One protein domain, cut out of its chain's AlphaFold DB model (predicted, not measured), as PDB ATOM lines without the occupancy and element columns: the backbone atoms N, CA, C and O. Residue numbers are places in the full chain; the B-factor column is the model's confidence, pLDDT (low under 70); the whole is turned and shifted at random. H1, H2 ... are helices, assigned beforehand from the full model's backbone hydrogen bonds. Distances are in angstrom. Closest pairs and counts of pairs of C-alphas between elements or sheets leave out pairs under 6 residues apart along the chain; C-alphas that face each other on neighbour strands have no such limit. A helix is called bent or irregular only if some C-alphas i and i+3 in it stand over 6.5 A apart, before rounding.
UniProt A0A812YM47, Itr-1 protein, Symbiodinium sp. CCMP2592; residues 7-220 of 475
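Overview. This is residues 7 to 220 of the 475 residues of the protein "Itr-1 protein" of Symbiodinium sp. CCMP2592 (UniProt A0A812YM47). Four helical rods, H6, H7a, H9 and H10, pack in an up-and-down bundle, each running against the one before it in the chain, and the long helix H2 crosses one end of this bundle steeply. Short H1 folds back beside H2, a small head of H3, H4 and H5 leads from the last part of H2 to H6, and at the same end of the bundle H8 folds back over H7b at a steep tilt of 56 degrees, while the loop of residues 104 to 119 lies at the other end. The printed part has 214 residues with ten named helices, H1 to H10 in order along the chain, and no named strand; its class is all helix. The whole is loose, with a radius of gyration of the C-alphas of 22.2 A, and spans 69 by 56 by 38 A.

Arrangement. The longest helix, H7, residues 120 to 162, is the hub, touching five other helices; by its hydrogen bonds it was assigned as one helix, but it is bent, with C-alphas 147 and 150 at 6.7 A, into H7a, residues 120 to 147, and H7b, residues 150 to 162, at a steep tilt of 42 degrees. H6, residues 78 to 103, forms a helical hairpin with H7a: they touch, C-alphas of Ala 89 and Tyr 133 closest at 5.4 A, at a shallow tilt of 23 degrees, opposite ways. H9, residues 184 to 201, touches H7a, C-alphas of Phe 134 and Leu 193 closest at 6.4 A, at a shallow tilt of 32 degrees, opposite ways. H10, residues 205 to 218, forms a helical hairpin with H9, C-alphas of Ala 199 and Phe 205 closest at 5.4 A, at a shallow tilt of 14 degrees. H10 touches H6 with residues 90 to 101 of H6 alone, C-alphas of Ala 97 and Cys 209 closest at 5.3 A, while H6 and H9 are apart. H8, residues 169 to 181, touches residues 152 to 157 of H7b, C-alphas of Leu 153 and Ala 176 closest at 5.1 A, at a steep tilt of 56 degrees. H2, residues 21 to 47, only just touches H7a, with 3 pairs of C-alphas within 8 A, the closest those of Ile 42 and Ile 147 at 6.8 A, at a steep tilt of 67 degrees. With its residues 42 to 47 alone H2 touches H5, residues 70 to 75, C-alphas of Ser 46 and Gln 72 closest at 4.6 A. Helix packing is part aligned, part crossed. Every O i to N i+4 pair is within hydrogen-bond range in H2, H6, H7a, H7b, H8, H9 and H1, residues 7 to 15; H5 has 1 of 2, and H10 has 1 of 10 but 11 of 11 O i to N i+3 pairs.

Along the chain. H1 begins at C-alpha 7, (93.546, 102.972, 88.398), and is close to but not clearly touching H2, which measures 39.2 A. H3, residues 53 to 62, is irregular, with C-alphas 54 and 57 at 7.3 A, and has 3 of 6 O i to N i+4 pairs within range. H4, residues 65 to 68, is too short for such a pair and only just touches H5, only at the corner. H6 measures 36.8 A, H7a 40.3 A, H7b 18.2 A, H8 18.4 A and H9 25.7 A. H7a ends at C-alpha 147, (104.147, 111.697, 77.811). H10, 23.1 A, ends at C-alpha 218, (103.595, 93.746, 85.960).

Size, cuts and confidence. The C-alphas farthest apart are those of Asp 22 and Glu 111, 73.6 A. Residues 18 to 23, of which 21 to 23 belong to H2, stand free. The printed part has no cut, and its one long link is H6 to H7. Mean pLDDT of the printed part is 82.5; 21 residues are under 70, among them 106 to 117.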
ATOM      1  N   GLU A   7      92.193 103.337  87.958       67.25
ATOM      2  CA  GLU A   7      93.546 102.972  88.398       67.25
ATOM      3  C   GLU A   7      94.343 104.184  88.911       67.25
ATOM      4  O   GLU A   7      94.969 104.101  89.961       67.25
ATOM      5  N   ALA A   8      94.237 105.346  88.255       74.56
ATOM      6  CA  ALA A   8      94.847 106.590  88.736       74.56
ATOM      7  C   ALA A   8      94.220 107.055  90.061       74.56
ATOM      8  O   ALA A   8      94.919 107.499  90.970       74.56
ATOM      9  N   LYS A   9      92.897 106.894  90.195       84.75
ATOM     10  CA  LYS A   9      92.175 107.143  91.450       84.75
ATOM     11  C   LYS A   9      92.638 106.214  92.569       84.75
ATOM     12  O   LYS A   9      92.868 106.682  93.679       84.75
ATOM     13  N   GLN A  10      92.808 104.928  92.275       82.56
ATOM     14  CA  GLN A  10      93.294 103.951  93.243       82.56
ATOM     15  C   GLN A  10      94.737 104.250  93.658       82.56
ATOM     16  O   GLN A  10      95.042 104.267  94.844       82.56
ATOM     17  N   ASN A  11      95.593 104.620  92.704       83.38
ATOM     18  CA  ASN A  11      96.972 105.010  92.977       83.38
ATOM     19  C   ASN A  11      97.067 106.222  93.925       83.38
ATOM     20  O   ASN A  11      97.951 106.261  94.780       83.38
ATOM     21  N   ILE A  12      96.145 107.193  93.828       87.62
ATOM     22  CA  ILE A  12      96.049 108.281  94.818       87.62
ATOM     23  C   ILE A  12      95.780 107.711  96.214       87.62
ATOM     24  O   ILE A  12      96.459 108.089  97.165       87.62
ATOM     25  N   LEU A  13      94.809 106.808  96.349       87.00
ATOM     26  CA  LEU A  13      94.445 106.235  97.648       87.00
ATOM     27  C   LEU A  13      95.584 105.416  98.266       87.00
ATOM     28  O   LEU A  13      95.789 105.486  99.476       87.00
ATOM     29  N   ASP A  14      96.339 104.694  97.440       83.88
ATOM     30  CA  ASP A  14      97.430 103.832  97.894       83.88
ATOM     31  C   ASP A  14      98.702 104.637  98.235       83.88
ATOM     32  O   ASP A  14      99.442 104.285  99.157       83.88
ATOM     33  N   THR A  15      98.952 105.741  97.520       86.12
ATOM     34  CA  THR A  15     100.186 106.539  97.655       86.12
ATOM     35  C   THR A  15     100.086 107.633  98.716       86.12
ATOM     36  O   THR A  15     101.095 107.983  99.335       86.12
ATOM     37  N   VAL A  16      98.897 108.202  98.934       88.25
ATOM     38  CA  VAL A  16      98.726 109.317  99.870       88.25
ATOM     39  C   VAL A  16      99.082 108.871 101.302       88.25
ATOM     40  O   VAL A  16      98.558 107.867 101.792       88.25
ATOM     41  N   PRO A  17      99.979 109.592 102.001       88.00
ATOM     42  CA  PRO A  17     100.349 109.260 103.371       88.00
ATOM     43  C   PRO A  17      99.204 109.567 104.344       88.00
ATOM     44  O   PRO A  17      98.515 110.577 104.211       88.00
ATOM     45  N   PHE A  18      99.056 108.727 105.367       83.56
ATOM     46  CA  PHE A  18      98.046 108.864 106.427       83.56
ATOM     47  C   PHE A  18      98.650 109.278 107.784       83.56
ATOM     48  O   PHE A  18      97.959 109.306 108.794       83.56
ATOM     49  N   SER A  19      99.940 109.631 107.825       82.12
ATOM     50  CA  SER A  19     100.651 109.965 109.069       82.12
ATOM     51  C   SER A  19     100.171 111.255 109.736       82.12
ATOM     52  O   SER A  19     100.210 111.364 110.959       82.12
ATOM     53  N   SER A  20      99.741 112.249 108.953       89.12
ATOM     54  CA  SER A  20      99.121 113.467 109.479       89.12
ATOM     55  C   SER A  20      98.131 114.081 108.480       89.12
ATOM     56  O   SER A  20      98.371 113.999 107.268       89.12
ATOM     57  N   PRO A  21      97.058 114.740 108.959       90.19
ATOM     58  CA  PRO A  21      96.042 115.343 108.094       90.19
ATOM     59  C   PRO A  21      96.590 116.406 107.130       90.19
ATOM     60  O   PRO A  21      96.245 116.416 105.950       90.19
ATOM     61  N   ASP A  22      97.490 117.276 107.597       90.44
ATOM     62  CA  ASP A  22      98.078 118.331 106.762       90.44
ATOM     63  C   ASP A  22      98.949 117.767 105.636       90.44
ATOM     64  O   ASP A  22      98.881 118.232 104.494       90.44
ATOM     65  N   ILE A  23      99.766 116.750 105.939       91.69
ATOM     66  CA  ILE A  23     100.602 116.088 104.933       91.69
ATOM     67  C   ILE A  23      99.702 115.354 103.933       91.69
ATOM     68  O   ILE A  23      99.907 115.511 102.729       91.69
ATOM     69  N   LYS A  24      98.671 114.638 104.407       92.25
ATOM     70  CA  LYS A  24      97.664 113.961 103.569       92.25
ATOM     71  C   LYS A  24      97.047 114.929 102.554       92.25
ATOM     72  O   LYS A  24      97.072 114.665 101.353       92.25
ATOM     73  N   ALA A  25      96.590 116.094 103.018       92.56
ATOM     74  CA  ALA A  25      95.967 117.114 102.178       92.56
ATOM     75  C   ALA A  25      96.935 117.711 101.138       92.56
ATOM     76  O   ALA A  25      96.593 117.807  99.957       92.56
ATOM     77  N   ARG A  26      98.164 118.070 101.539       92.56
ATOM     78  CA  ARG A  26      99.181 118.607 100.610       92.56
ATOM     79  C   ARG A  26      99.572 117.594  99.537       92.56
ATOM     80  O   ARG A  26      99.669 117.956  98.365       92.56
ATOM     81  N   TYR A  27      99.774 116.333  99.921       92.88
ATOM     82  CA  TYR A  27     100.097 115.262  98.977       92.88
ATOM     83  C   TYR A  27      98.945 114.988  98.012       92.88
ATOM     84  O   TYR A  27      99.185 114.869  96.814       92.88
ATOM     85  N   PHE A  28      97.704 114.958  98.503       93.94
ATOM     86  CA  PHE A  28      96.525 114.790  97.656       93.94
ATOM     87  C   PHE A  28      96.414 115.894  96.592       93.94
ATOM     88  O   PHE A  28      96.244 115.588  95.411       93.94
ATOM     89  N   ILE A  29      96.578 117.166  96.980       93.44
ATOM     90  CA  ILE A  29      96.556 118.303  96.043       93.44
ATOM     91  C   ILE A  29      97.668 118.163  95.002       93.44
ATOM     92  O   ILE A  29      97.406 118.304  93.808       93.44
ATOM     93  N   ARG A  30      98.893 117.849  95.438       91.50
ATOM     94  CA  ARG A  30     100.035 117.662  94.537       91.50
ATOM     95  C   ARG A  30      99.768 116.563  93.508       91.50
ATOM     96  O   ARG A  30      99.909 116.816  92.319       91.50
ATOM     97  N   MET A  31      99.303 115.393  93.949       90.50
ATOM     98  CA  MET A  31      98.963 114.291  93.042       90.50
ATOM     99  C   MET A  31      97.863 114.678  92.049       90.50
ATOM    100  O   MET A  31      97.931 114.299  90.884       90.50
ATOM    101  N   CYS A  32      96.868 115.459  92.477       91.62
ATOM    102  CA  CYS A  32      95.828 115.956  91.581       91.62
ATOM    103  C   CYS A  32      96.395 116.922  90.525       91.62
ATOM    104  O   CYS A  32      96.037 116.814  89.356       91.62
ATOM    105  N   ILE A  33      97.294 117.835  90.901       89.56
ATOM    106  CA  ILE A  33      97.955 118.750  89.954       89.56
ATOM    107  C   ILE A  33      98.804 117.968  88.943       89.56
ATOM    108  O   ILE A  33      98.745 118.250  87.745       89.56
ATOM    109  N   ASP A  34      99.556 116.971  89.407       86.75
ATOM    110  CA  ASP A  34     100.407 116.147  88.547       86.75
ATOM    111  C   ASP A  34      99.559 115.337  87.548       86.75
ATOM    112  O   ASP A  34      99.823 115.364  86.344       86.75
ATOM    113  N   LEU A  35      98.455 114.736  88.007       86.12
ATOM    114  CA  LEU A  35      97.484 114.052  87.140       86.12
ATOM    115  C   LEU A  35      96.788 114.997  86.156       86.12
ATOM    116  O   LEU A  35      96.508 114.614  85.019       86.12
ATOM    117  N   HIS A  36      96.492 116.230  86.567       87.81
ATOM    118  CA  HIS A  36      95.927 117.234  85.670       87.81
ATOM    119  C   HIS A  36      96.907 117.573  84.539       87.81
ATOM    120  O   HIS A  36      96.507 117.599  83.372       87.81
ATOM    121  N   ARG A  37      98.192 117.786  84.861       85.62
ATOM    122  CA  ARG A  37      99.248 118.048  83.868       85.62
ATOM    123  C   ARG A  37      99.396 116.893  82.888       85.62
ATOM    124  O   ARG A  37      99.435 117.132  81.683       85.62
ATOM    125  N   GLU A  38      99.425 115.666  83.396       82.12
ATOM    126  CA  GLU A  38      99.473 114.459  82.574       82.12
ATOM    127  C   GLU A  38      98.257 114.393  81.636       82.12
ATOM    128  O   GLU A  38      98.417 114.316  80.418       82.12
ATOM    129  N   SER A  39      97.041 114.553  82.172       82.94
ATOM    130  CA  SER A  39      95.801 114.533  81.385       82.94
ATOM    131  C   SER A  39      95.756 115.626  80.310       82.94
ATOM    132  O   SER A  39      95.298 115.377  79.192       82.94
ATOM    133  N   LYS A  40      96.235 116.837  80.619       82.56
ATOM    134  CA  LYS A  40      96.314 117.946  79.659       82.56
ATOM    135  C   LYS A  40      97.280 117.622  78.522       82.56
ATOM    136  O   LYS A  40      96.911 117.742  77.358       82.56
ATOM    137  N   LEU A  41      98.466 117.123  78.854       79.94
ATOM    138  CA  LEU A  41      99.464 116.746  77.863       79.94
ATOM    139  C   LEU A  41      98.972 115.613  76.953       79.94
ATOM    140  O   LEU A  41      99.160 115.674  75.742       79.94
ATOM    141  N   ILE A  42      98.297 114.603  77.508       76.88
ATOM    142  CA  ILE A  42      97.694 113.518  76.723       76.88
ATOM    143  C   ILE A  42      96.675 114.078  75.723       76.88
ATOM    144  O   ILE A  42      96.694 113.699  74.549       76.88
ATOM    145  N   LYS A  43      95.811 115.010  76.150       78.56
ATOM    146  CA  LYS A  43      94.856 115.680  75.251       78.56
ATOM    147  C   LYS A  43      95.588 116.431  74.136       78.56
ATOM    148  O   LYS A  43      95.210 116.280  72.973       78.56
ATOM    149  N   ASP A  44      96.629 117.189  74.462       78.25
ATOM    150  CA  ASP A  44      97.396 117.968  73.486       78.25
ATOM    151  C   ASP A  44      98.130 117.059  72.485       78.25
ATOM    152  O   ASP A  44      98.011 117.245  71.272       78.25
ATOM    153  N   LEU A  45      98.787 115.998  72.967       76.06
ATOM    154  CA  LEU A  45      99.444 114.982  72.138       76.06
ATOM    155  C   LEU A  45      98.449 114.223  71.250       76.06
ATOM    156  O   LEU A  45      98.746 113.946  70.092       76.06
ATOM    157  N   SER A  46      97.247 113.917  71.748       74.56
ATOM    158  CA  SER A  46      96.206 113.245  70.954       74.56
ATOM    159  C   SER A  46      95.692 114.107  69.792       74.56
ATOM    160  O   SER A  46      95.249 113.581  68.770       74.56
ATOM    161  N   ARG A  47      95.762 115.437  69.937       75.31
ATOM    162  CA  ARG A  47      95.361 116.420  68.920       75.31
ATOM    163  C   ARG A  47      96.502 116.787  67.974       75.31
ATOM    164  O   ARG A  47      96.235 117.376  66.924       75.31
ATOM    165  N   PHE A  48      97.741 116.440  68.323       76.81
ATOM    166  CA  PHE A  48      98.922 116.731  67.525       76.81
ATOM    167  C   PHE A  48      98.834 116.057  66.148       76.81
ATOM    168  O   PHE A  48      98.663 114.842  66.027       76.81
ATOM    169  N   SER A  49      98.964 116.870  65.099       73.56
ATOM    170  CA  SER A  49      98.983 116.431  63.706       73.56
ATOM    171  C   SER A  49     100.382 116.612  63.134       73.56
ATOM    172  O   SER A  49     100.969 117.682  63.261       73.56
ATOM    173  N   VAL A  50     100.889 115.589  62.447       73.75
ATOM    174  CA  VAL A  50     102.202 115.633  61.772       73.75
ATOM    175  C   VAL A  50     102.162 116.536  60.531       73.75
ATOM    176  O   VAL A  50     103.188 117.029  60.066       73.75
ATOM    177  N   VAL A  51     100.966 116.783  59.988       74.88
ATOM    178  CA  VAL A  51     100.767 117.618  58.798       74.88
ATOM    179  C   VAL A  51     100.754 119.107  59.182       74.88
ATOM    180  O   VAL A  51      99.981 119.474  60.071       74.88
ATOM    181  N   PRO A  52     101.520 119.977  58.486       74.75
ATOM    182  CA  PRO A  52     101.496 121.425  58.700       74.75
ATOM    183  C   PRO A  52     100.084 122.009  58.571       74.75
ATOM    184  O   PRO A  52      99.337 121.622  57.671       74.75
ATOM    185  N   GLU A  53      99.737 123.005  59.392       72.31
ATOM    186  CA  GLU A  53      98.379 123.585  59.457       72.31
ATOM    187  C   GLU A  53      97.815 124.015  58.092       72.31
ATOM    188  O   GLU A  53      96.623 123.861  57.823       72.31
ATOM    189  N   ARG A  54      98.683 124.481  57.185       73.50
ATOM    190  CA  ARG A  54      98.313 124.897  55.821       73.50
ATOM    191  C   ARG A  54      97.729 123.761  54.976       73.50
ATOM    192  O   ARG A  54      96.889 124.011  54.118       73.50
ATOM    193  N   LEU A  55      98.166 122.525  55.214       75.69
ATOM    194  CA  LEU A  55      97.738 121.329  54.482       75.69
ATOM    195  C   LEU A  55      96.723 120.491  55.269       75.69
ATOM    196  O   LEU A  55      96.175 119.537  54.719       75.69
ATOM    197  N   LEU A  56      96.420 120.860  56.518       74.25
ATOM    198  CA  LEU A  56      95.541 120.103  57.411       74.25
ATOM    199  C   LEU A  56      94.152 119.866  56.797       74.25
ATOM    200  O   LEU A  56      93.645 118.749  56.832       74.25
ATOM    201  N   LYS A  57      93.568 120.888  56.156       74.12
ATOM    202  CA  LYS A  57      92.248 120.794  55.499       74.12
ATOM    203  C   LYS A  57      92.239 119.858  54.285       74.12
ATOM    204  O   LYS A  57      91.211 119.267  53.976       74.12
ATOM    205  N   VAL A  58      93.370 119.730  53.588       73.69
ATOM    206  CA  VAL A  58      93.523 118.820  52.439       73.69
ATOM    207  C   VAL A  58      93.774 117.395  52.930       73.69
ATOM    208  O   VAL A  58      93.178 116.453  52.415       73.69
ATOM    209  N   ALA A  59      94.597 117.242  53.971       69.62
ATOM    210  CA  ALA A  59      94.861 115.961  54.612       69.62
ATOM    211  C   ALA A  59      93.591 115.358  55.229       69.62
ATOM    212  O   ALA A  59      93.284 114.214  54.933       69.62
ATOM    213  N   GLN A  60      92.787 116.133  55.964       74.19
ATOM    214  CA  GLN A  60      91.508 115.670  56.532       74.19
ATOM    215  C   GLN A  60      90.525 115.129  55.483       74.19
ATOM    216  O   GLN A  60      89.653 114.329  55.805       74.19
ATOM    217  N   ARG A  61      90.644 115.571  54.225       78.12
ATOM    218  CA  ARG A  61      89.751 115.160  53.138       78.12
ATOM    219  C   ARG A  61      90.215 113.891  52.420       78.12
ATOM    220  O   ARG A  61      89.377 113.166  51.895       78.12
ATOM    221  N   ASN A  62      91.525 113.634  52.394       78.69
ATOM    222  CA  ASN A  62      92.136 112.577  51.579       78.69
ATOM    223  C   ASN A  62      92.823 111.474  52.401       78.69
ATOM    224  O   ASN A  62      93.152 110.426  51.851       78.69
ATOM    225  N   ILE A  63      93.083 111.711  53.687       79.06
ATOM    226  CA  ILE A  63      93.882 110.843  54.550       79.06
ATOM    227  C   ILE A  63      93.049 110.443  55.776       79.06
ATOM    228  O   ILE A  63      92.537 111.326  56.464       79.06
ATOM    229  N   PRO A  64      92.949 109.140  56.099       76.38
ATOM    230  CA  PRO A  64      92.322 108.681  57.334       76.38
ATOM    231  C   PRO A  64      92.933 109.318  58.594       76.38
ATOM    232  O   PRO A  64      94.141 109.565  58.653       76.38
ATOM    233  N   ASP A  65      92.114 109.515  59.631       68.75
ATOM    234  CA  ASP A  65      92.500 110.196  60.881       68.75
ATOM    235  C   ASP A  65      93.778 109.656  61.530       68.75
ATOM    236  O   ASP A  65      94.629 110.418  61.992       68.75
ATOM    237  N   TRP A  66      93.977 108.341  61.474       66.62
ATOM    238  CA  TRP A  66      95.132 107.675  62.066       66.62
ATOM    239  C   TRP A  66      96.480 108.019  61.423       66.62
ATOM    240  O   TRP A  66      97.515 107.905  62.076       66.62
ATOM    241  N   MET A  67      96.494 108.420  60.152       71.44
ATOM    242  CA  MET A  67      97.739 108.619  59.408       71.44
ATOM    243  C   MET A  67      98.277 110.049  59.555       71.44
ATOM    244  O   MET A  67      99.484 110.258  59.480       71.44
ATOM    245  N   HIS A  68      97.410 111.033  59.819       75.12
ATOM    246  CA  HIS A  68      97.841 112.403  60.115       75.12
ATOM    247  C   HIS A  68      97.939 112.693  61.624       75.12
ATOM    248  O   HIS A  68      98.697 113.584  62.014       75.12
ATOM    249  N   ARG A  69      97.249 111.912  62.470       75.38
ATOM    250  CA  ARG A  69      97.351 111.938  63.940       75.38
ATOM    251  C   ARG A  69      97.796 110.571  64.478       75.38
ATOM    252  O   ARG A  69      96.976 109.812  64.998       75.38
ATOM    253  N   PRO A  70      99.097 110.241  64.397       70.75
ATOM    254  CA  PRO A  70      99.597 108.919  64.781       70.75
ATOM    255  C   PRO A  70      99.362 108.610  66.265       70.75
ATOM    256  O   PRO A  70      99.089 107.470  66.636       70.75
ATOM    257  N   PHE A  71      99.399 109.633  67.122       72.44
ATOM    258  CA  PHE A  71      99.166 109.481  68.556       72.44
ATOM    259  C   PHE A  71      97.691 109.299  68.917       72.44
ATOM    260  O   PHE A  71      97.404 108.797  69.999       72.44
ATOM    261  N   GLN A  72      96.746 109.639  68.032       74.81
ATOM    262  CA  GLN A  72      95.320 109.523  68.335       74.81
ATOM    263  C   GLN A  72      94.907 108.064  68.562       74.81
ATOM    264  O   GLN A  72      94.121 107.811  69.463       74.81
ATOM    265  N   ILE A  73      95.453 107.094  67.820       71.69
ATOM    266  CA  ILE A  73      95.124 105.672  68.045       71.69
ATOM    267  C   ILE A  73      95.573 105.221  69.437       71.69
ATOM    268  O   ILE A  73      94.829 104.550  70.145       71.69
ATOM    269  N   PHE A  74      96.801 105.574  69.819       67.50
ATOM    270  CA  PHE A  74      97.406 105.086  71.056       67.50
ATOM    271  C   PHE A  74      96.886 105.825  72.290       67.50
ATOM    272  O   PHE A  74      96.666 105.190  73.319       67.50
ATOM    273  N   LEU A  75      96.656 107.136  72.176       71.00
ATOM    274  CA  LEU A  75      96.221 108.004  73.273       71.00
ATOM    275  C   LEU A  75      94.694 108.124  73.402       71.00
ATOM    276  O   LEU A  75      94.213 108.628  74.415       71.00
ATOM    277  N   CYS A  76      93.908 107.678  72.415       65.25
ATOM    278  CA  CYS A  76      92.460 107.548  72.581       65.25
ATOM    279  C   CYS A  76      92.189 106.384  73.540       65.25
ATOM    280  O   CYS A  76      92.372 105.228  73.175       65.25
ATOM    281  N   ASP A  77      91.787 106.691  74.770       67.31
ATOM    282  CA  ASP A  77      91.828 105.766  75.909       67.31
ATOM    283  C   ASP A  77      93.248 105.270  76.275       67.31
ATOM    284  O   ASP A  77      93.477 104.072  76.485       67.31
ATOM    285  N   ASP A  78      94.196 106.207  76.349       66.94
ATOM    286  CA  ASP A  78      95.605 106.029  76.727       66.94
ATOM    287  C   ASP A  78      95.856 104.946  77.793       66.94
ATOM    288  O   ASP A  78      96.571 103.983  77.519       66.94
ATOM    289  N   ALA A  79      95.215 105.013  78.964       65.19
ATOM    290  CA  ALA A  79      95.467 104.060  80.044       65.19
ATOM    291  C   ALA A  79      95.063 102.629  79.658       65.19
ATOM    292  O   ALA A  79      95.789 101.669  79.917       65.19
ATOM    293  N   LYS A  80      93.922 102.455  78.976       72.62
ATOM    294  CA  LYS A  80      93.474 101.126  78.532       72.62
ATOM    295  C   LYS A  80      94.389 100.575  77.449       72.62
ATOM    296  O   LYS A  80      94.699  99.385  77.479       72.62
ATOM    297  N   ASN A  81      94.798 101.402  76.491       77.00
ATOM    298  CA  ASN A  81      95.643 100.960  75.387       77.00
ATOM    299  C   ASN A  81      97.070 100.671  75.845       77.00
ATOM    300  O   ASN A  81      97.607  99.630  75.475       77.00
ATOM    301  N   MET A  82      97.644 101.498  76.720       76.69
ATOM    302  CA  MET A  82      98.943 101.226  77.338       76.69
ATOM    303  C   MET A  82      98.911  99.932  78.156       76.69
ATOM    304  O   MET A  82      99.799  99.096  77.997       76.69
ATOM    305  N   THR A  83      97.861  99.694  78.949       78.38
ATOM    306  CA  THR A  83      97.709  98.444  79.713       78.38
ATOM    307  C   THR A  83      97.476  97.230  78.812       78.38
ATOM    308  O   THR A  83      98.029  96.160  79.062       78.38
ATOM    309  N   ARG A  84      96.702  97.360  77.727       84.81
ATOM    310  CA  ARG A  84      96.550  96.292  76.721       84.81
ATOM    311  C   ARG A  84      97.878  95.950  76.062       84.81
ATOM    312  O   ARG A  84      98.157  94.775  75.856       84.81
ATOM    313  N   LEU A  85      98.679  96.960  75.755       85.25
ATOM    314  CA  LEU A  85      99.970  96.810  75.106       85.25
ATOM    315  C   LEU A  85     100.985  96.141  76.051       85.25
ATOM    316  O   LEU A  85     101.669  95.206  75.647       85.25
ATOM    317  N   LEU A  86     100.969  96.486  77.344       85.31
ATOM    318  CA  LEU A  86     101.718  95.768  78.385       85.31
ATOM    319  C   LEU A  86     101.297  94.301  78.519       85.31
ATOM    320  O   LEU A  86     102.150  93.415  78.548       85.31
ATOM    321  N   ARG A  87      99.986  94.028  78.541       88.50
ATOM    322  CA  ARG A  87      99.462  92.653  78.581       88.50
ATOM    323  C   ARG A  87      99.836  91.872  77.323       88.50
ATOM    324  O   ARG A  87     100.205  90.710  77.424       88.50
ATOM    325  N   ALA A  88      99.777  92.497  76.149       91.12
ATOM    326  CA  ALA A  88     100.197  91.878  74.896       91.12
ATOM    327  C   ALA A  88     101.692  91.534  74.914       91.12
ATOM    328  O   ALA A  88     102.052  90.410  74.573       91.12
ATOM    329  N   ALA A  89     102.549  92.455  75.371       90.62
ATOM    330  CA  ALA A  89     103.974  92.189  75.568       90.62
ATOM    331  C   ALA A  89     104.202  91.030  76.553       90.62
ATOM    332  O   ALA A  89     105.020  90.155  76.285       90.62
ATOM    333  N   LEU A  90     103.427  90.963  77.639       90.38
ATOM    334  CA  LEU A  90     103.511  89.874  78.610       90.38
ATOM    335  C   LEU A  90     103.134  88.518  78.003       90.38
ATOM    336  O   LEU A  90     103.869  87.548  78.168       90.38
ATOM    337  N   TYR A  91     102.011  88.441  77.281       91.69
ATOM    338  CA  TYR A  91     101.599  87.208  76.606       91.69
ATOM    339  C   TYR A  91     102.619  86.777  75.549       91.69
ATOM    340  O   TYR A  91     102.954  85.598  75.480       91.69
ATOM    341  N   LEU A  92     103.158  87.724  74.773       92.25
ATOM    342  CA  LEU A  92     104.237  87.457  73.821       92.25
ATOM    343  C   LEU A  92     105.488  86.922  74.530       92.25
ATOM    344  O   LEU A  92     106.053  85.934  74.076       92.25
ATOM    345  N   GLY A  93     105.882  87.522  75.656       89.94
ATOM    346  CA  GLY A  93     107.010  87.069  76.470       89.94
ATOM    347  C   GLY A  93     106.810  85.665  77.044       89.94
ATOM    348  O   GLY A  93     107.721  84.846  76.983       89.94
ATOM    349  N   LEU A  94     105.606  85.350  77.536       90.81
ATOM    350  CA  LEU A  94     105.252  84.019  78.043       90.81
ATOM    351  C   LEU A  94     105.302  82.953  76.943       90.81
ATOM    352  O   LEU A  94     105.899  81.895  77.135       90.81
ATOM    353  N   VAL A  95     104.705  83.234  75.780       91.81
ATOM    354  CA  VAL A  95     104.727  82.321  74.626       91.81
ATOM    355  C   VAL A  95     106.152  82.142  74.109       91.81
ATOM    356  O   VAL A  95     106.558  81.019  73.808       91.81
ATOM    357  N   LEU A  96     106.930  83.224  74.047       90.69
ATOM    358  CA  LEU A  96     108.329  83.186  73.642       90.69
ATOM    359  C   LEU A  96     109.164  82.333  74.599       90.69
ATOM    360  O   LEU A  96     109.893  81.471  74.126       90.69
ATOM    361  N   ALA A  97     109.016  82.518  75.915       87.88
ATOM    362  CA  ALA A  97     109.727  81.737  76.925       87.88
ATOM    363  C   ALA A  97     109.354  80.247  76.880       87.88
ATOM    364  O   ALA A  97     110.223  79.386  77.000       87.88
ATOM    365  N   ALA A  98     108.074  79.926  76.664       89.00
ATOM    366  CA  ALA A  98     107.636  78.546  76.485       89.00
ATOM    367  C   ALA A  98     108.251  77.928  75.218       89.00
ATOM    368  O   ALA A  98     108.745  76.802  75.246       89.00
ATOM    369  N   HIS A  99     108.268  78.677  74.113       89.44
ATOM    370  CA  HIS A  99     108.876  78.240  72.863       89.44
ATOM    371  C   HIS A  99     110.393  78.037  73.006       89.44
ATOM    372  O   HIS A  99     110.907  76.985  72.632       89.44
ATOM    373  N   THR A 100     111.126  79.004  73.566       85.06
ATOM    374  CA  THR A 100     112.569  78.857  73.794       85.06
ATOM    375  C   THR A 100     112.859  77.715  74.761       85.06
ATOM    376  O   THR A 100     113.751  76.930  74.487       85.06
ATOM    377  N   GLY A 101     112.076  77.543  75.829       83.00
ATOM    378  CA  GLY A 101     112.246  76.432  76.770       83.00
ATOM    379  C   GLY A 101     112.032  75.046  76.151       83.00
ATOM    380  O   GLY A 101     112.721  74.107  76.530       83.00
ATOM    381  N   MET A 102     111.113  74.906  75.188       85.44
ATOM    382  CA  MET A 102     110.845  73.621  74.522       85.44
ATOM    383  C   MET A 102     111.823  73.294  73.387       85.44
ATOM    384  O   MET A 102     112.097  72.122  73.145       85.44
ATOM    385  N   PHE A 103     112.314  74.301  72.658       83.62
ATOM    386  CA  PHE A 103     113.076  74.099  71.415       83.62
ATOM    387  C   PHE A 103     114.562  74.465  71.508       83.62
ATOM    388  O   PHE A 103     115.279  74.319  70.514       83.62
ATOM    389  N   LEU A 104     115.027  74.939  72.667       80.19
ATOM    390  CA  LEU A 104     116.447  75.128  72.948       80.19
ATOM    391  C   LEU A 104     117.050  73.791  73.396       80.19
ATOM    392  O   LEU A 104     117.132  73.494  74.587       80.19
ATOM    393  N   VAL A 105     117.430  72.972  72.422       73.81
ATOM    394  CA  VAL A 105     118.058  71.664  72.640       73.81
ATOM    395  C   VAL A 105     119.487  71.749  72.101       73.81
ATOM    396  O   VAL A 105     119.663  72.237  70.979       73.81
ATOM    397  N   PRO A 106     120.510  71.327  72.870       69.38
ATOM    398  CA  PRO A 106     121.866  71.244  72.339       69.38
ATOM    399  C   PRO A 106     121.863  70.302  71.131       69.38
ATOM    400  O   PRO A 106     121.260  69.230  71.186       69.38
ATOM    401  N   ALA A 107     122.483  70.714  70.026       64.25
ATOM    402  CA  ALA A 107     122.609  69.844  68.865       64.25
ATOM    403  C   ALA A 107     123.417  68.601  69.267       64.25
ATOM    404  O   ALA A 107     124.514  68.730  69.810       64.25
ATOM    405  N   GLU A 108     122.864  67.407  69.037       61.41
ATOM    406  CA  GLU A 108     123.628  66.165  69.170       61.41
ATOM    407  C   GLU A 108     124.801  66.196  68.180       61.41
ATOM    408  O   GLU A 108     124.649  66.672  67.051       61.41
ATOM    409  N   GLU A 109     125.964  65.741  68.658       55.56
ATOM    410  CA  GLU A 109     127.265  65.640  67.982       55.56
ATOM    411  C   GLU A 109     127.192  65.708  66.445       55.56
ATOM    412  O   GLU A 109     127.039  64.710  65.746       55.56
ATOM    413  N   SER A 110     127.348  66.915  65.907       48.44
ATOM    414  CA  SER A 110     127.735  67.145  64.517       48.44
ATOM    415  C   SER A 110     128.851  68.180  64.520       48.44
ATOM    416  O   SER A 110     128.847  69.085  65.350       48.44
ATOM    417  N   GLU A 111     129.836  68.008  63.641       51.88
ATOM    418  CA  GLU A 111     131.167  68.644  63.663       51.88
ATOM    419  C   GLU A 111     131.179  70.196  63.617       51.88
ATOM    420  O   GLU A 111     132.242  70.797  63.741       51.88
ATOM    421  N   ASP A 112     130.010  70.848  63.562       49.75
ATOM    422  CA  ASP A 112     129.787  72.303  63.654       49.75
ATOM    423  C   ASP A 112     129.119  72.729  64.997       49.75
ATOM    424  O   ASP A 112     128.364  73.710  65.069       49.75
ATOM    425  N   ALA A 113     129.374  71.968  66.069       50.56
ATOM    426  CA  ALA A 113     128.654  71.950  67.354       50.56
ATOM    427  C   ALA A 113     128.603  73.262  68.171       50.56
ATOM    428  O   ALA A 113     127.838  73.349  69.132       50.56
ATOM    429  N   ASP A 114     129.344  74.310  67.809       51.66
ATOM    430  CA  ASP A 114     129.491  75.486  68.680       51.66
ATOM    431  C   ASP A 114     128.389  76.553  68.536       51.66
ATOM    432  O   ASP A 114     128.333  77.487  69.338       51.66
ATOM    433  N   SER A 115     127.483  76.465  67.549       54.84
ATOM    434  CA  SER A 115     126.679  77.650  67.172       54.84
ATOM    435  C   SER A 115     125.158  77.498  67.050       54.84
ATOM    436  O   SER A 115     124.468  78.518  66.951       54.84
ATOM    437  N   GLN A 116     124.583  76.291  67.097       61.25
ATOM    438  CA  GLN A 116     123.135  76.111  66.897       61.25
ATOM    439  C   GLN A 116     122.457  75.298  68.004       61.25
ATOM    440  O   GLN A 116     122.078  74.149  67.839       61.25
ATOM    441  N   TRP A 117     122.180  75.979  69.116       67.88
ATOM    442  CA  TRP A 117     121.302  75.520  70.205       67.88
ATOM    443  C   TRP A 117     119.806  75.506  69.835       67.88
ATOM    444  O   TRP A 117     118.944  75.355  70.697       67.88
ATOM    445  N   ILE A 118     119.466  75.774  68.571       74.69
ATOM    446  CA  ILE A 118     118.087  75.916  68.113       74.69
ATOM    447  C   ILE A 118     117.965  75.484  66.651       74.69
ATOM    448  O   ILE A 118     118.780  75.856  65.802       74.69
ATOM    449  N   SER A 119     116.914  74.723  66.338       81.31
ATOM    450  CA  SER A 119     116.627  74.340  64.952       81.31
ATOM    451  C   SER A 119     116.326  75.579  64.087       81.31
ATOM    452  O   SER A 119     115.741  76.546  64.587       81.31
ATOM    453  N   PRO A 120     116.635  75.579  62.773       82.88
ATOM    454  CA  PRO A 120     116.401  76.740  61.908       82.88
ATOM    455  C   PRO A 120     114.945  77.230  61.897       82.88
ATOM    456  O   PRO A 120     114.688  78.430  61.854       82.88
ATOM    457  N   ARG A 121     113.974  76.309  61.984       83.62
ATOM    458  CA  ARG A 121     112.542  76.651  62.047       83.62
ATOM    459  C   ARG A 121     112.176  77.304  63.378       83.62
ATOM    460  O   ARG A 121     111.483  78.316  63.383       83.62
ATOM    461  N   ALA A 122     112.678  76.765  64.488       85.25
ATOM    462  CA  ALA A 122     112.476  77.352  65.808       85.25
ATOM    463  C   ALA A 122     113.170  78.721  65.933       85.25
ATOM    464  O   ALA A 122     112.616  79.633  66.540       85.25
ATOM    465  N   ALA A 123     114.325  78.918  65.294       85.00
ATOM    466  CA  ALA A 123     115.006  80.212  65.255       85.00
ATOM    467  C   ALA A 123     114.152  81.292  64.572       85.00
ATOM    468  O   ALA A 123     114.052  82.406  65.082       85.00
ATOM    469  N   ILE A 124     113.490  80.957  63.458       88.31
ATOM    470  CA  ILE A 124     112.577  81.880  62.763       88.31
ATOM    471  C   ILE A 124     111.413  82.268  63.679       88.31
ATOM    472  O   ILE A 124     111.091  83.447  63.786       88.31
ATOM    473  N   VAL A 125     110.804  81.302  64.373       90.50
ATOM    474  CA  VAL A 125     109.690  81.568  65.300       90.50
ATOM    475  C   VAL A 125     110.139  82.407  66.503       90.50
ATOM    476  O   VAL A 125     109.455  83.354  66.883       90.50
ATOM    477  N   ALA A 126     111.307  82.119  67.081       88.94
ATOM    478  CA  ALA A 126     111.866  82.912  68.176       88.94
ATOM    479  C   ALA A 126     112.182  84.351  67.733       88.94
ATOM    480  O   ALA A 126     111.915  85.300  68.471       88.94
ATOM    481  N   PHE A 127     112.698  84.525  66.514       90.50
ATOM    482  CA  PHE A 127     112.970  85.839  65.937       90.50
ATOM    483  C   PHE A 127     111.683  86.634  65.678       90.50
ATOM    484  O   PHE A 127     111.619  87.813  66.015       90.50
ATOM    485  N   THR A 128     110.635  86.008  65.132       92.12
ATOM    486  CA  THR A 128     109.360  86.696  64.876       92.12
ATOM    487  C   THR A 128     108.645  87.071  66.171       92.12
ATOM    488  O   THR A 128     108.236  88.221  66.324       92.12
ATOM    489  N   LEU A 129     108.542  86.152  67.135       92.19
ATOM    490  CA  LEU A 129     107.926  86.418  68.439       92.19
ATOM    491  C   LEU A 129     108.720  87.446  69.253       92.19
ATOM    492  O   LEU A 129     108.134  88.373  69.811       92.19
ATOM    493  N   GLY A 130     110.048  87.323  69.287       91.88
ATOM    494  CA  GLY A 130     110.911  88.292  69.954       91.88
ATOM    495  C   GLY A 130     110.866  89.669  69.282       91.88
ATOM    496  O   GLY A 130     110.841  90.682  69.973       91.88
ATOM    497  N   GLY A 131     110.796  89.727  67.949       92.62
ATOM    498  CA  GLY A 131     110.633  90.974  67.203       92.62
ATOM    499  C   GLY A 131     109.289  91.649  67.488       92.62
ATOM    500  O   GLY A 131     109.241  92.857  67.710       92.62
ATOM    501  N   LEU A 132     108.203  90.873  67.573       93.88
ATOM    502  CA  LEU A 132     106.890  91.373  67.997       93.88
ATOM    503  C   LEU A 132     106.925  91.908  69.434       93.88
ATOM    504  O   LEU A 132     106.394  92.989  69.689       93.88
ATOM    505  N   TYR A 133     107.580  91.193  70.356       93.50
ATOM    506  CA  TYR A 133     107.798  91.674  71.722       93.50
ATOM    507  C   TYR A 133     108.588  92.989  71.730       93.50
ATOM    508  O   TYR A 133     108.161  93.948  72.368       93.50
ATOM    509  N   PHE A 134     109.695  93.064  70.987       94.06
ATOM    510  CA  PHE A 134     110.518  94.268  70.879       94.06
ATOM    511  C   PHE A 134     109.702  95.461  70.380       94.06
ATOM    512  O   PHE A 134     109.712  96.510  71.014       94.06
ATOM    513  N   LEU A 135     108.946  95.296  69.289       93.38
ATOM    514  CA  LEU A 135     108.100  96.354  68.733       93.38
ATOM    515  C   LEU A 135     107.034  96.811  69.729       93.38
ATOM    516  O   LEU A 135     106.823  98.012  69.890       93.38
ATOM    517  N   CYS A 136     106.390  95.869  70.418       92.44
ATOM    518  CA  CYS A 136     105.396  96.166  71.439       92.44
ATOM    519  C   CYS A 136     106.022  96.994  72.574       92.44
ATOM    520  O   CYS A 136     105.629  98.132  72.820       92.44
ATOM    521  N   THR A 137     107.072  96.480  73.208       91.62
ATOM    522  CA  THR A 137     107.710  97.115  74.370       91.62
ATOM    523  C   THR A 137     108.406  98.433  74.005       91.62
ATOM    524  O   THR A 137     108.359  99.386  74.782       91.62
ATOM    525  N   ALA A 138     108.983  98.544  72.804       93.12
ATOM    526  CA  ALA A 138     109.544  99.793  72.289       93.12
ATOM    527  C   ALA A 138     108.455 100.841  72.028       93.12
ATOM    528  O   ALA A 138     108.630 102.000  72.395       93.12
ATOM    529  N   THR A 139     107.308 100.444  71.464       90.12
ATOM    530  CA  THR A 139     106.161 101.351  71.283       90.12
ATOM    531  C   THR A 139     105.661 101.859  72.633       90.12
ATOM    532  O   THR A 139     105.431 103.057  72.785       90.12
ATOM    533  N   TRP A 140     105.560 100.978  73.636       89.81
ATOM    534  CA  TRP A 140     105.223 101.378  75.004       89.81
ATOM    535  C   TRP A 140     106.199 102.429  75.540       89.81
ATOM    536  O   TRP A 140     105.781 103.489  75.995       89.81
ATOM    537  N   LEU A 141     107.504 102.148  75.444       90.94
ATOM    538  CA  LEU A 141     108.558 103.012  75.966       90.94
ATOM    539  C   LEU A 141     108.548 104.383  75.283       90.94
ATOM    540  O   LEU A 141     108.643 105.403  75.959       90.94
ATOM    541  N   LEU A 142     108.387 104.419  73.958       88.94
ATOM    542  CA  LEU A 142     108.302 105.659  73.189       88.94
ATOM    543  C   LEU A 142     107.088 106.499  73.592       88.94
ATOM    544  O   LEU A 142     107.224 107.709  73.760       88.94
ATOM    545  N   LEU A 143     105.924 105.875  73.800       84.75
ATOM    546  CA  LEU A 143     104.729 106.567  74.289       84.75
ATOM    547  C   LEU A 143     104.943 107.119  75.702       84.75
ATOM    548  O   LEU A 143     104.636 108.280  75.961       84.75
ATOM    549  N   THR A 144     105.526 106.329  76.607       84.88
ATOM    550  CA  THR A 144     105.846 106.791  77.964       84.88
ATOM    551  C   THR A 144     106.847 107.938  77.952       84.88
ATOM    552  O   THR A 144     106.658 108.905  78.685       84.88
ATOM    553  N   ILE A 145     107.877 107.878  77.103       86.94
ATOM    554  CA  ILE A 145     108.836 108.974  76.953       86.94
ATOM    555  C   ILE A 145     108.143 110.218  76.399       86.94
ATOM    556  O   ILE A 145     108.325 111.294  76.958       86.94
ATOM    557  N   ALA A 146     107.292 110.087  75.381       83.94
ATOM    558  CA  ALA A 146     106.552 111.215  74.818       83.94
ATOM    559  C   ALA A 146     105.639 111.911  75.847       83.94
ATOM    560  O   ALA A 146     105.531 113.136  75.827       83.94
ATOM    561  N   ILE A 147     105.022 111.152  76.760       80.25
ATOM    562  CA  ILE A 147     104.147 111.697  77.811       80.25
ATOM    563  C   ILE A 147     104.969 112.270  78.976       80.25
ATOM    564  O   ILE A 147     104.759 113.399  79.409       80.25
ATOM    565  N   LYS A 148     105.931 111.520  79.515       83.69
ATOM    566  CA  LYS A 148     106.603 111.909  80.762       83.69
ATOM    567  C   LYS A 148     107.773 112.868  80.574       83.69
ATOM    568  O   LYS A 148     108.060 113.645  81.481       83.69
ATOM    569  N   PHE A 149     108.445 112.852  79.424       87.00
ATOM    570  CA  PHE A 149     109.582 113.737  79.161       87.00
ATOM    571  C   PHE A 149     109.258 115.234  79.316       87.00
ATOM    572  O   PHE A 149     109.994 115.905  80.040       87.00
ATOM    573  N   PRO A 150     108.184 115.793  78.718       84.81
ATOM    574  CA  PRO A 150     107.869 117.215  78.888       84.81
ATOM    575  C   PRO A 150     107.510 117.574  80.337       84.81
ATOM    576  O   PRO A 150     107.850 118.666  80.792       84.81
ATOM    577  N   ILE A 151     106.887 116.655  81.082       81.94
ATOM    578  CA  ILE A 151     106.585 116.837  82.511       81.94
ATOM    579  C   ILE A 151     107.889 116.893  83.314       81.94
ATOM    580  O   ILE A 151     108.123 117.860  84.040       81.94
ATOM    581  N   ALA A 152     108.780 115.916  83.121       84.19
ATOM    582  CA  ALA A 152     110.086 115.873  83.774       84.19
ATOM    583  C   ALA A 152     110.938 117.106  83.436       84.19
ATOM    584  O   ALA A 152     111.612 117.660  84.303       84.19
ATOM    585  N   LEU A 153     110.876 117.568  82.186       85.56
ATOM    586  CA  LEU A 153     111.564 118.769  81.739       85.56
ATOM    587  C   LEU A 153     111.023 120.017  82.442       85.56
ATOM    588  O   LEU A 153     111.808 120.848  82.890       85.56
ATOM    589  N   HIS A 154     109.702 120.158  82.572       82.69
ATOM    590  CA  HIS A 154     109.099 121.278  83.292       82.69
ATOM    591  C   HIS A 154     109.473 121.267  84.782       82.69
ATOM    592  O   HIS A 154     109.757 122.319  85.352       82.69
ATOM    593  N   GLU A 155     109.483 120.099  85.427       82.00
ATOM    594  CA  GLU A 155     109.921 119.971  86.823       82.00
ATOM    595  C   GLU A 155     111.373 120.407  87.004       82.00
ATOM    596  O   GLU A 155     111.668 121.204  87.889       82.00
ATOM    597  N   VAL A 156     112.264 119.944  86.125       84.50
ATOM    598  CA  VAL A 156     113.676 120.334  86.128       84.50
ATOM    599  C   VAL A 156     113.831 121.849  85.965       84.50
ATOM    600  O   VAL A 156     114.552 122.468  86.744       84.50
ATOM    601  N   HIS A 157     113.130 122.467  85.010       84.25
ATOM    602  CA  HIS A 157     113.174 123.923  84.835       84.25
ATOM    603  C   HIS A 157     112.673 124.666  86.082       84.25
ATOM    604  O   HIS A 157     113.275 125.661  86.486       84.25
ATOM    605  N   ALA A 158     111.600 124.180  86.715       80.31
ATOM    606  CA  ALA A 158     111.064 124.767  87.941       80.31
ATOM    607  C   ALA A 158     112.042 124.633  89.123       80.31
ATOM    608  O   ALA A 158     112.236 125.592  89.872       80.31
ATOM    609  N   ASP A 159     112.706 123.483  89.261       81.62
ATOM    610  CA  ASP A 159     113.711 123.243  90.299       81.62
ATOM    611  C   ASP A 159     114.946 124.131  90.107       81.62
ATOM    612  O   ASP A 159     115.435 124.724  91.073       81.62
ATOM    613  N   VAL A 160     115.422 124.282  88.867       83.62
ATOM    614  CA  VAL A 160     116.552 125.161  88.522       83.62
ATOM    615  C   VAL A 160     116.211 126.628  88.790       83.62
ATOM    616  O   VAL A 160     117.013 127.337  89.401       83.62
ATOM    617  N   ALA A 161     115.008 127.069  88.404       80.25
ATOM    618  CA  ALA A 161     114.528 128.425  88.665       80.25
ATOM    619  C   ALA A 161     114.433 128.716  90.171       80.25
ATOM    620  O   ALA A 161     114.843 129.782  90.628       80.25
ATOM    621  N   LYS A 162     113.964 127.747  90.967       79.75
ATOM    622  CA  LYS A 162     113.867 127.878  92.425       79.75
ATOM    623  C   LYS A 162     115.239 128.030  93.089       79.75
ATOM    624  O   LYS A 162     115.399 128.871  93.973       79.75
ATOM    625  N   HIS A 163     116.234 127.259  92.653       80.25
ATOM    626  CA  HIS A 163     117.582 127.265  93.234       80.25
ATOM    627  C   HIS A 163     118.526 128.311  92.612       80.25
ATOM    628  O   HIS A 163     119.709 128.314  92.944       80.25
ATOM    629  N   HIS A 164     118.024 129.199  91.739       75.56
ATOM    630  CA  HIS A 164     118.797 130.265  91.079       75.56
ATOM    631  C   HIS A 164     120.082 129.756  90.392       75.56
ATOM    632  O   HIS A 164     121.110 130.431  90.369       75.56
ATOM    633  N   PHE A 165     120.040 128.543  89.832       77.94
ATOM    634  CA  PHE A 165     121.186 127.935  89.154       77.94
ATOM    635  C   PHE A 165     121.203 128.323  87.666       77.94
ATOM    636  O   PHE A 165     120.212 128.148  86.959       77.94
ATOM    637  N   HIS A 166     122.337 128.796  87.145       75.81
ATOM    638  CA  HIS A 166     122.512 129.041  85.707       75.81
ATOM    639  C   HIS A 166     123.045 127.784  85.009       75.81
ATOM    640  O   HIS A 166     124.251 127.598  84.864       75.81
ATOM    641  N   ILE A 167     122.136 126.905  84.581       81.75
ATOM    642  CA  ILE A 167     122.468 125.674  83.847       81.75
ATOM    643  C   ILE A 167     122.044 125.834  82.377       81.75
ATOM    644  O   ILE A 167     120.900 126.228  82.130       81.75
ATOM    645  N   PRO A 168     122.902 125.523  81.384       86.94
ATOM    646  CA  PRO A 168     122.531 125.606  79.971       86.94
ATOM    647  C   PRO A 168     121.384 124.642  79.634       86.94
ATOM    648  O   PRO A 168     121.338 123.519  80.137       86.94
ATOM    649  N   GLY A 169     120.478 125.057  78.740       83.81
ATOM    650  CA  GLY A 169     119.249 124.309  78.429       83.81
ATOM    651  C   GLY A 169     119.485 122.855  77.998       83.81
ATOM    652  O   GLY A 169     118.747 121.965  78.408       83.81
ATOM    653  N   PHE A 170     120.568 122.574  77.268       87.75
ATOM    654  CA  PHE A 170     120.925 121.202  76.887       87.75
ATOM    655  C   PHE A 170     121.192 120.293  78.102       87.75
ATOM    656  O   PHE A 170     120.727 119.155  78.145       87.75
ATOM    657  N   VAL A 171     121.872 120.798  79.135       88.69
ATOM    658  CA  VAL A 171     122.131 120.022  80.361       88.69
ATOM    659  C   VAL A 171     120.830 119.765  81.121       88.69
ATOM    660  O   VAL A 171     120.641 118.670  81.643       88.69
ATOM    661  N   GLN A 172     119.892 120.715  81.113       87.25
ATOM    662  CA  GLN A 172     118.563 120.518  81.698       87.25
ATOM    663  C   GLN A 172     117.780 119.420  80.964       87.25
ATOM    664  O   GLN A 172     117.176 118.562  81.607       87.25
ATOM    665  N   THR A 173     117.853 119.376  79.627       88.00
ATOM    666  CA  THR A 173     117.217 118.303  78.841       88.00
ATOM    667  C   THR A 173     117.834 116.932  79.103       88.00
ATOM    668  O   THR A 173     117.100 115.956  79.252       88.00
ATOM    669  N   LEU A 174     119.163 116.848  79.228       89.81
ATOM    670  CA  LEU A 174     119.847 115.607  79.592       89.81
ATOM    671  C   LEU A 174     119.484 115.158  81.007       89.81
ATOM    672  O   LEU A 174     119.259 113.970  81.228       89.81
ATOM    673  N   TRP A 175     119.391 116.092  81.953       88.69
ATOM    674  CA  TRP A 175     119.009 115.777  83.325       88.69
ATOM    675  C   TRP A 175     117.562 115.276  83.409       88.69
ATOM    676  O   TRP A 175     117.307 114.271  84.072       88.69
ATOM    677  N   ALA A 176     116.635 115.892  82.669       87.88
ATOM    678  CA  ALA A 176     115.255 115.421  82.559       87.88
ATOM    679  C   ALA A 176     115.166 114.022  81.925       87.88
ATOM    680  O   ALA A 176     114.446 113.158  82.428       87.88
ATOM    681  N   LEU A 177     115.936 113.770  80.859       89.06
ATOM    682  CA  LEU A 177     116.004 112.456  80.220       89.06
ATOM    683  C   LEU A 177     116.569 111.396  81.172       89.06
ATOM    684  O   LEU A 177     116.019 110.303  81.271       89.06
ATOM    685  N   TRP A 178     117.641 111.718  81.895       89.75
ATOM    686  CA  TRP A 178     118.239 110.820  82.879       89.75
ATOM    687  C   TRP A 178     117.277 110.518  84.031       89.75
ATOM    688  O   TRP A 178     117.109 109.355  84.387       89.75
ATOM    689  N   LYS A 179     116.578 111.536  84.555       88.12
ATOM    690  CA  LYS A 179     115.541 111.369  85.585       88.12
ATOM    691  C   LYS A 179     114.467 110.386  85.117       88.12
ATOM    692  O   LYS A 179     114.141 109.451  85.843       88.12
ATOM    693  N   LEU A 180     113.990 110.538  83.882       88.12
ATOM    694  CA  LEU A 180     112.996 109.643  83.297       88.12
ATOM    695  C   LEU A 180     113.525 108.215  83.095       88.12
ATOM    696  O   LEU A 180     112.848 107.253  83.446       88.12
ATOM    697  N   LEU A 181     114.732 108.065  82.546       87.31
ATOM    698  CA  LEU A 181     115.360 106.755  82.342       87.31
ATOM    699  C   LEU A 181     115.676 106.048  83.664       87.31
ATOM    700  O   LEU A 181     115.745 104.825  83.683       87.31
ATOM    701  N   SER A 182     115.844 106.796  84.757       87.19
ATOM    702  CA  SER A 182     116.058 106.255  86.102       87.19
ATOM    703  C   SER A 182     114.772 105.802  86.807       87.19
ATOM    704  O   SER A 182     114.848 105.155  87.851       87.19
ATOM    705  N   GLU A 183     113.586 106.093  86.254       87.44
ATOM    706  CA  GLU A 183     112.338 105.552  86.793       87.44
ATOM    707  C   GLU A 183     112.330 104.022  86.671       87.44
ATOM    708  O   GLU A 183     112.505 103.482  85.580       87.44
ATOM    709  N   GLY A 184     112.060 103.305  87.768       83.94
ATOM    710  CA  GLY A 184     112.220 101.844  87.826       83.94
ATOM    711  C   GLY A 184     111.512 101.070  86.705       83.94
ATOM    712  O   GLY A 184     112.101 100.164  86.121       83.94
ATOM    713  N   HIS A 185     110.283 101.451  86.339       83.56
ATOM    714  CA  HIS A 185     109.539 100.795  85.253       83.56
ATOM    715  C   HIS A 185     110.126 101.063  83.856       83.56
ATOM    716  O   HIS A 185     110.074 100.188  82.990       83.56
ATOM    717  N   VAL A 186     110.664 102.264  83.626       88.25
ATOM    718  CA  VAL A 186     111.280 102.670  82.352       88.25
ATOM    719  C   VAL A 186     112.660 102.026  82.228       88.25
ATOM    720  O   VAL A 186     112.942 101.385  81.216       88.25
ATOM    721  N   ALA A 187     113.471 102.112  83.285       90.62
ATOM    722  CA  ALA A 187     114.794 101.502  83.381       90.62
ATOM    723  C   ALA A 187     114.742  99.989  83.125       90.62
ATOM    724  O   ALA A 187     115.515  99.458  82.327       90.62
ATOM    725  N   TRP A 188     113.791  99.301  83.762       90.00
ATOM    726  CA  TRP A 188     113.605  97.860  83.619       90.00
ATOM    727  C   TRP A 188     113.270  97.450  82.180       90.00
ATOM    728  O   TRP A 188     113.891  96.550  81.621       90.00
ATOM    729  N   ARG A 189     112.327  98.141  81.531       89.88
ATOM    730  CA  ARG A 189     111.949  97.834  80.141       89.88
ATOM    731  C   ARG A 189     113.040  98.203  79.147       89.88
ATOM    732  O   ARG A 189     113.225  97.489  78.166       89.88
ATOM    733  N   PHE A 190     113.792  99.269  79.413       92.12
ATOM    734  CA  PHE A 190     114.989  99.587  78.644       92.12
ATOM    735  C   PHE A 190     116.020  98.452  78.740       92.12
ATOM    736  O   PHE A 190     116.493  97.985  77.706       92.12
ATOM    737  N   LEU A 191     116.285  97.927  79.944       92.00
ATOM    738  CA  LEU A 191     117.159  96.766  80.144       92.00
ATOM    739  C   LEU A 191     116.670  95.548  79.339       92.00
ATOM    740  O   LEU A 191     117.447  94.964  78.586       92.00
ATOM    741  N   LEU A 192     115.380  95.212  79.403       91.62
ATOM    742  CA  LEU A 192     114.816  94.094  78.634       91.62
ATOM    743  C   LEU A 192     114.955  94.278  77.114       91.62
ATOM    744  O   LEU A 192     115.276  93.322  76.404       91.62
ATOM    745  N   LEU A 193     114.769  95.500  76.604       92.44
ATOM    746  CA  LEU A 193     115.006  95.808  75.191       92.44
ATOM    747  C   LEU A 193     116.485  95.644  74.822       92.44
ATOM    748  O   LEU A 193     116.776  95.069  73.774       92.44
ATOM    749  N   THR A 194     117.417  96.077  75.676       92.00
ATOM    750  CA  THR A 194     118.854  95.862  75.428       92.00
ATOM    751  C   THR A 194     119.215  94.377  75.409       92.00
ATOM    752  O   THR A 194     119.935  93.944  74.509       92.00
ATOM    753  N   CYS A 195     118.645  93.570  76.312       91.62
ATOM    754  CA  CYS A 195     118.791  92.114  76.294       91.62
ATOM    755  C   CYS A 195     118.232  91.500  75.003       91.62
ATOM    756  O   CYS A 195     118.860  90.616  74.427       91.62
ATOM    757  N   CYS A 196     117.089  91.990  74.515       91.38
ATOM    758  CA  CYS A 196     116.480  91.527  73.268       91.38
ATOM    759  C   CYS A 196     117.351  91.853  72.039       91.38
ATOM    760  O   CYS A 196     117.588  90.984  71.201       91.38
ATOM    761  N   VAL A 197     117.908  93.067  71.965       92.75
ATOM    762  CA  VAL A 197     118.848  93.457  70.898       92.75
ATOM    763  C   VAL A 197     120.108  92.594  70.942       92.75
ATOM    764  O   VAL A 197     120.534  92.080  69.911       92.75
ATOM    765  N   PHE A 198     120.680  92.382  72.128       91.62
ATOM    766  CA  PHE A 198     121.864  91.539  72.306       91.62
ATOM    767  C   PHE A 198     121.598  90.079  71.905       91.62
ATOM    768  O   PHE A 198     122.420  89.473  71.217       91.62
ATOM    769  N   ALA A 199     120.413  89.547  72.233       89.06
ATOM    770  CA  ALA A 199     119.973  88.217  71.813       89.06
ATOM    771  C   ALA A 199     119.943  88.064  70.283       89.06
ATOM    772  O   ALA A 199     120.375  87.036  69.761       89.06
ATOM    773  N   PHE A 200     119.479  89.088  69.557       89.06
ATOM    774  CA  PHE A 200     119.444  89.067  68.093       89.06
ATOM    775  C   PHE A 200     120.810  89.297  67.450       89.06
ATOM    776  O   PHE A 200     121.149  88.586  66.506       89.06
ATOM    777  N   LEU A 201     121.603  90.245  67.960       89.00
ATOM    778  CA  LEU A 201     122.924  90.565  67.410       89.00
ATOM    779  C   LEU A 201     123.899  89.396  67.539       89.00
ATOM    780  O   LEU A 201     124.601  89.076  66.584       89.00
ATOM    781  N   LEU A 202     123.918  88.738  68.700       86.00
ATOM    782  CA  LEU A 202     124.807  87.602  68.940       86.00
ATOM    783  C   LEU A 202     124.201  86.251  68.549       86.00
ATOM    784  O   LEU A 202     124.833  85.218  68.742       86.00
ATOM    785  N   ARG A 203     122.962  86.230  68.036       80.44
ATOM    786  CA  ARG A 203     122.193  85.000  67.765       80.44
ATOM    787  C   ARG A 203     122.067  84.060  68.977       80.44
ATOM    788  O   ARG A 203     121.794  82.869  68.825       80.44
ATOM    789  N   HIS A 204     122.208  84.591  70.189       85.06
ATOM    790  CA  HIS A 204     122.049  83.859  71.442       85.06
ATOM    791  C   HIS A 204     120.594  83.927  71.916       85.06
ATOM    792  O   HIS A 204     120.240  84.685  72.818       85.06
ATOM    793  N   PHE A 205     119.734  83.106  71.311       82.81
ATOM    794  CA  PHE A 205     118.293  83.102  71.592       82.81
ATOM    795  C   PHE A 205     117.924  82.728  73.039       82.81
ATOM    796  O   PHE A 205     116.841  83.090  73.489       82.81
ATOM    797  N   TRP A 206     118.808  82.067  73.797       83.31
ATOM    798  CA  TRP A 206     118.572  81.737  75.212       83.31
ATOM    799  C   TRP A 206     118.376  82.983  76.095       83.31
ATOM    800  O   TRP A 206     117.649  82.937  77.084       83.31
ATOM    801  N   LEU A 207     118.957  84.124  75.707       86.56
ATOM    802  CA  LEU A 207     118.802  85.399  76.411       86.56
ATOM    803  C   LEU A 207     117.355  85.912  76.399       86.56
ATOM    804  O   LEU A 207     116.971  86.691  77.269       86.56
ATOM    805  N   LEU A 208     116.530  85.452  75.451       86.12
ATOM    806  CA  LEU A 208     115.106  85.786  75.406       86.12
ATOM    807  C   LEU A 208     114.344  85.228  76.620       86.12
ATOM    808  O   LEU A 208     113.283  85.752  76.947       86.12
ATOM    809  N   CYS A 209     114.891  84.251  77.353       85.06
ATOM    810  CA  CYS A 209     114.307  83.774  78.609       85.06
ATOM    811  C   CYS A 209     114.243  84.873  79.686       85.06
ATOM    812  O   CYS A 209     113.318  84.872  80.498       85.06
ATOM    813  N   PHE A 210     115.161  85.851  79.676       87.56
ATOM    814  CA  PHE A 210     115.138  86.960  80.637       87.56
ATOM    815  C   PHE A 210     113.922  87.880  80.466       87.56
ATOM    816  O   PHE A 210     113.516  88.528  81.427       87.56
ATOM    817  N   ILE A 211     113.281  87.885  79.290       88.19
ATOM    818  CA  ILE A 211     112.044  88.644  79.041       88.19
ATOM    819  C   ILE A 211     110.913  88.196  79.981       88.19
ATOM    820  O   ILE A 211     110.077  89.012  80.370       88.19
ATOM    821  N   LEU A 212     110.913  86.931  80.420       87.31
ATOM    822  CA  LEU A 212     109.923  86.404  81.361       87.31
ATOM    823  C   LEU A 212     109.928  87.147  82.709       87.31
ATOM    824  O   LEU A 212     108.903  87.198  83.389       87.31
ATOM    825  N   MET A 213     111.052  87.768  83.080       86.38
ATOM    826  CA  MET A 213     111.153  88.542  84.317       86.38
ATOM    827  C   MET A 213     110.219  89.762  84.329       86.38
ATOM    828  O   MET A 213     109.855  90.227  85.405       86.38
ATOM    829  N   ASP A 214     109.741  90.237  83.170       86.44
ATOM    830  CA  ASP A 214     108.738  91.310  83.101       86.44
ATOM    831  C   ASP A 214     107.435  90.958  83.847       86.44
ATOM    832  O   ASP A 214     106.772  91.842  84.392       86.44
ATOM    833  N   PHE A 215     107.100  89.666  83.969       85.56
ATOM    834  CA  PHE A 215     105.940  89.197  84.735       85.56
ATOM    835  C   PHE A 215     105.964  89.655  86.201       85.56
ATOM    836  O   PHE A 215     104.929  90.047  86.746       85.56
ATOM    837  N   TRP A 216     107.143  89.653  86.828       82.88
ATOM    838  CA  TRP A 216     107.307  90.043  88.230       82.88
ATOM    839  C   TRP A 216     106.990  91.521  88.453       82.88
ATOM    840  O   TRP A 216     106.404  91.877  89.473       82.88
ATOM    841  N   CYS A 217     107.332  92.377  87.487       78.62
ATOM    842  CA  CYS A 217     107.103  93.817  87.569       78.62
ATOM    843  C   CYS A 217     105.677  94.231  87.182       78.62
ATOM    844  O   CYS A 217     105.223  95.288  87.617       78.62
ATOM    845  N   GLN A 218     104.974  93.443  86.360       82.44
ATOM    846  CA  GLN A 218     103.595  93.746  85.960       82.44
ATOM    847  C   GLN A 218     102.554  93.334  87.013       82.44
ATOM    848  O   GLN A 218     101.483  93.935  87.082       82.44
ATOM    849  N   SER A 219     102.840  92.317  87.831       84.00
ATOM    850  CA  SER A 219     101.922  91.864  88.880       84.00
ATOM    851  C   SER A 219     102.109  92.668  90.167       84.00
ATOM    852  O   SER A 219     103.166  92.616  90.793       84.00
ATOM    853  N   SER A 220     101.057  93.359  90.614       80.31
ATOM    854  CA  SER A 220     101.061  94.101  91.883       80.31
ATOM    855  C   SER A 220     101.307  93.194  93.095       80.31
ATOM    856  O   SER A 220     101.986  93.592  94.042       80.31
TER     857      SER A 220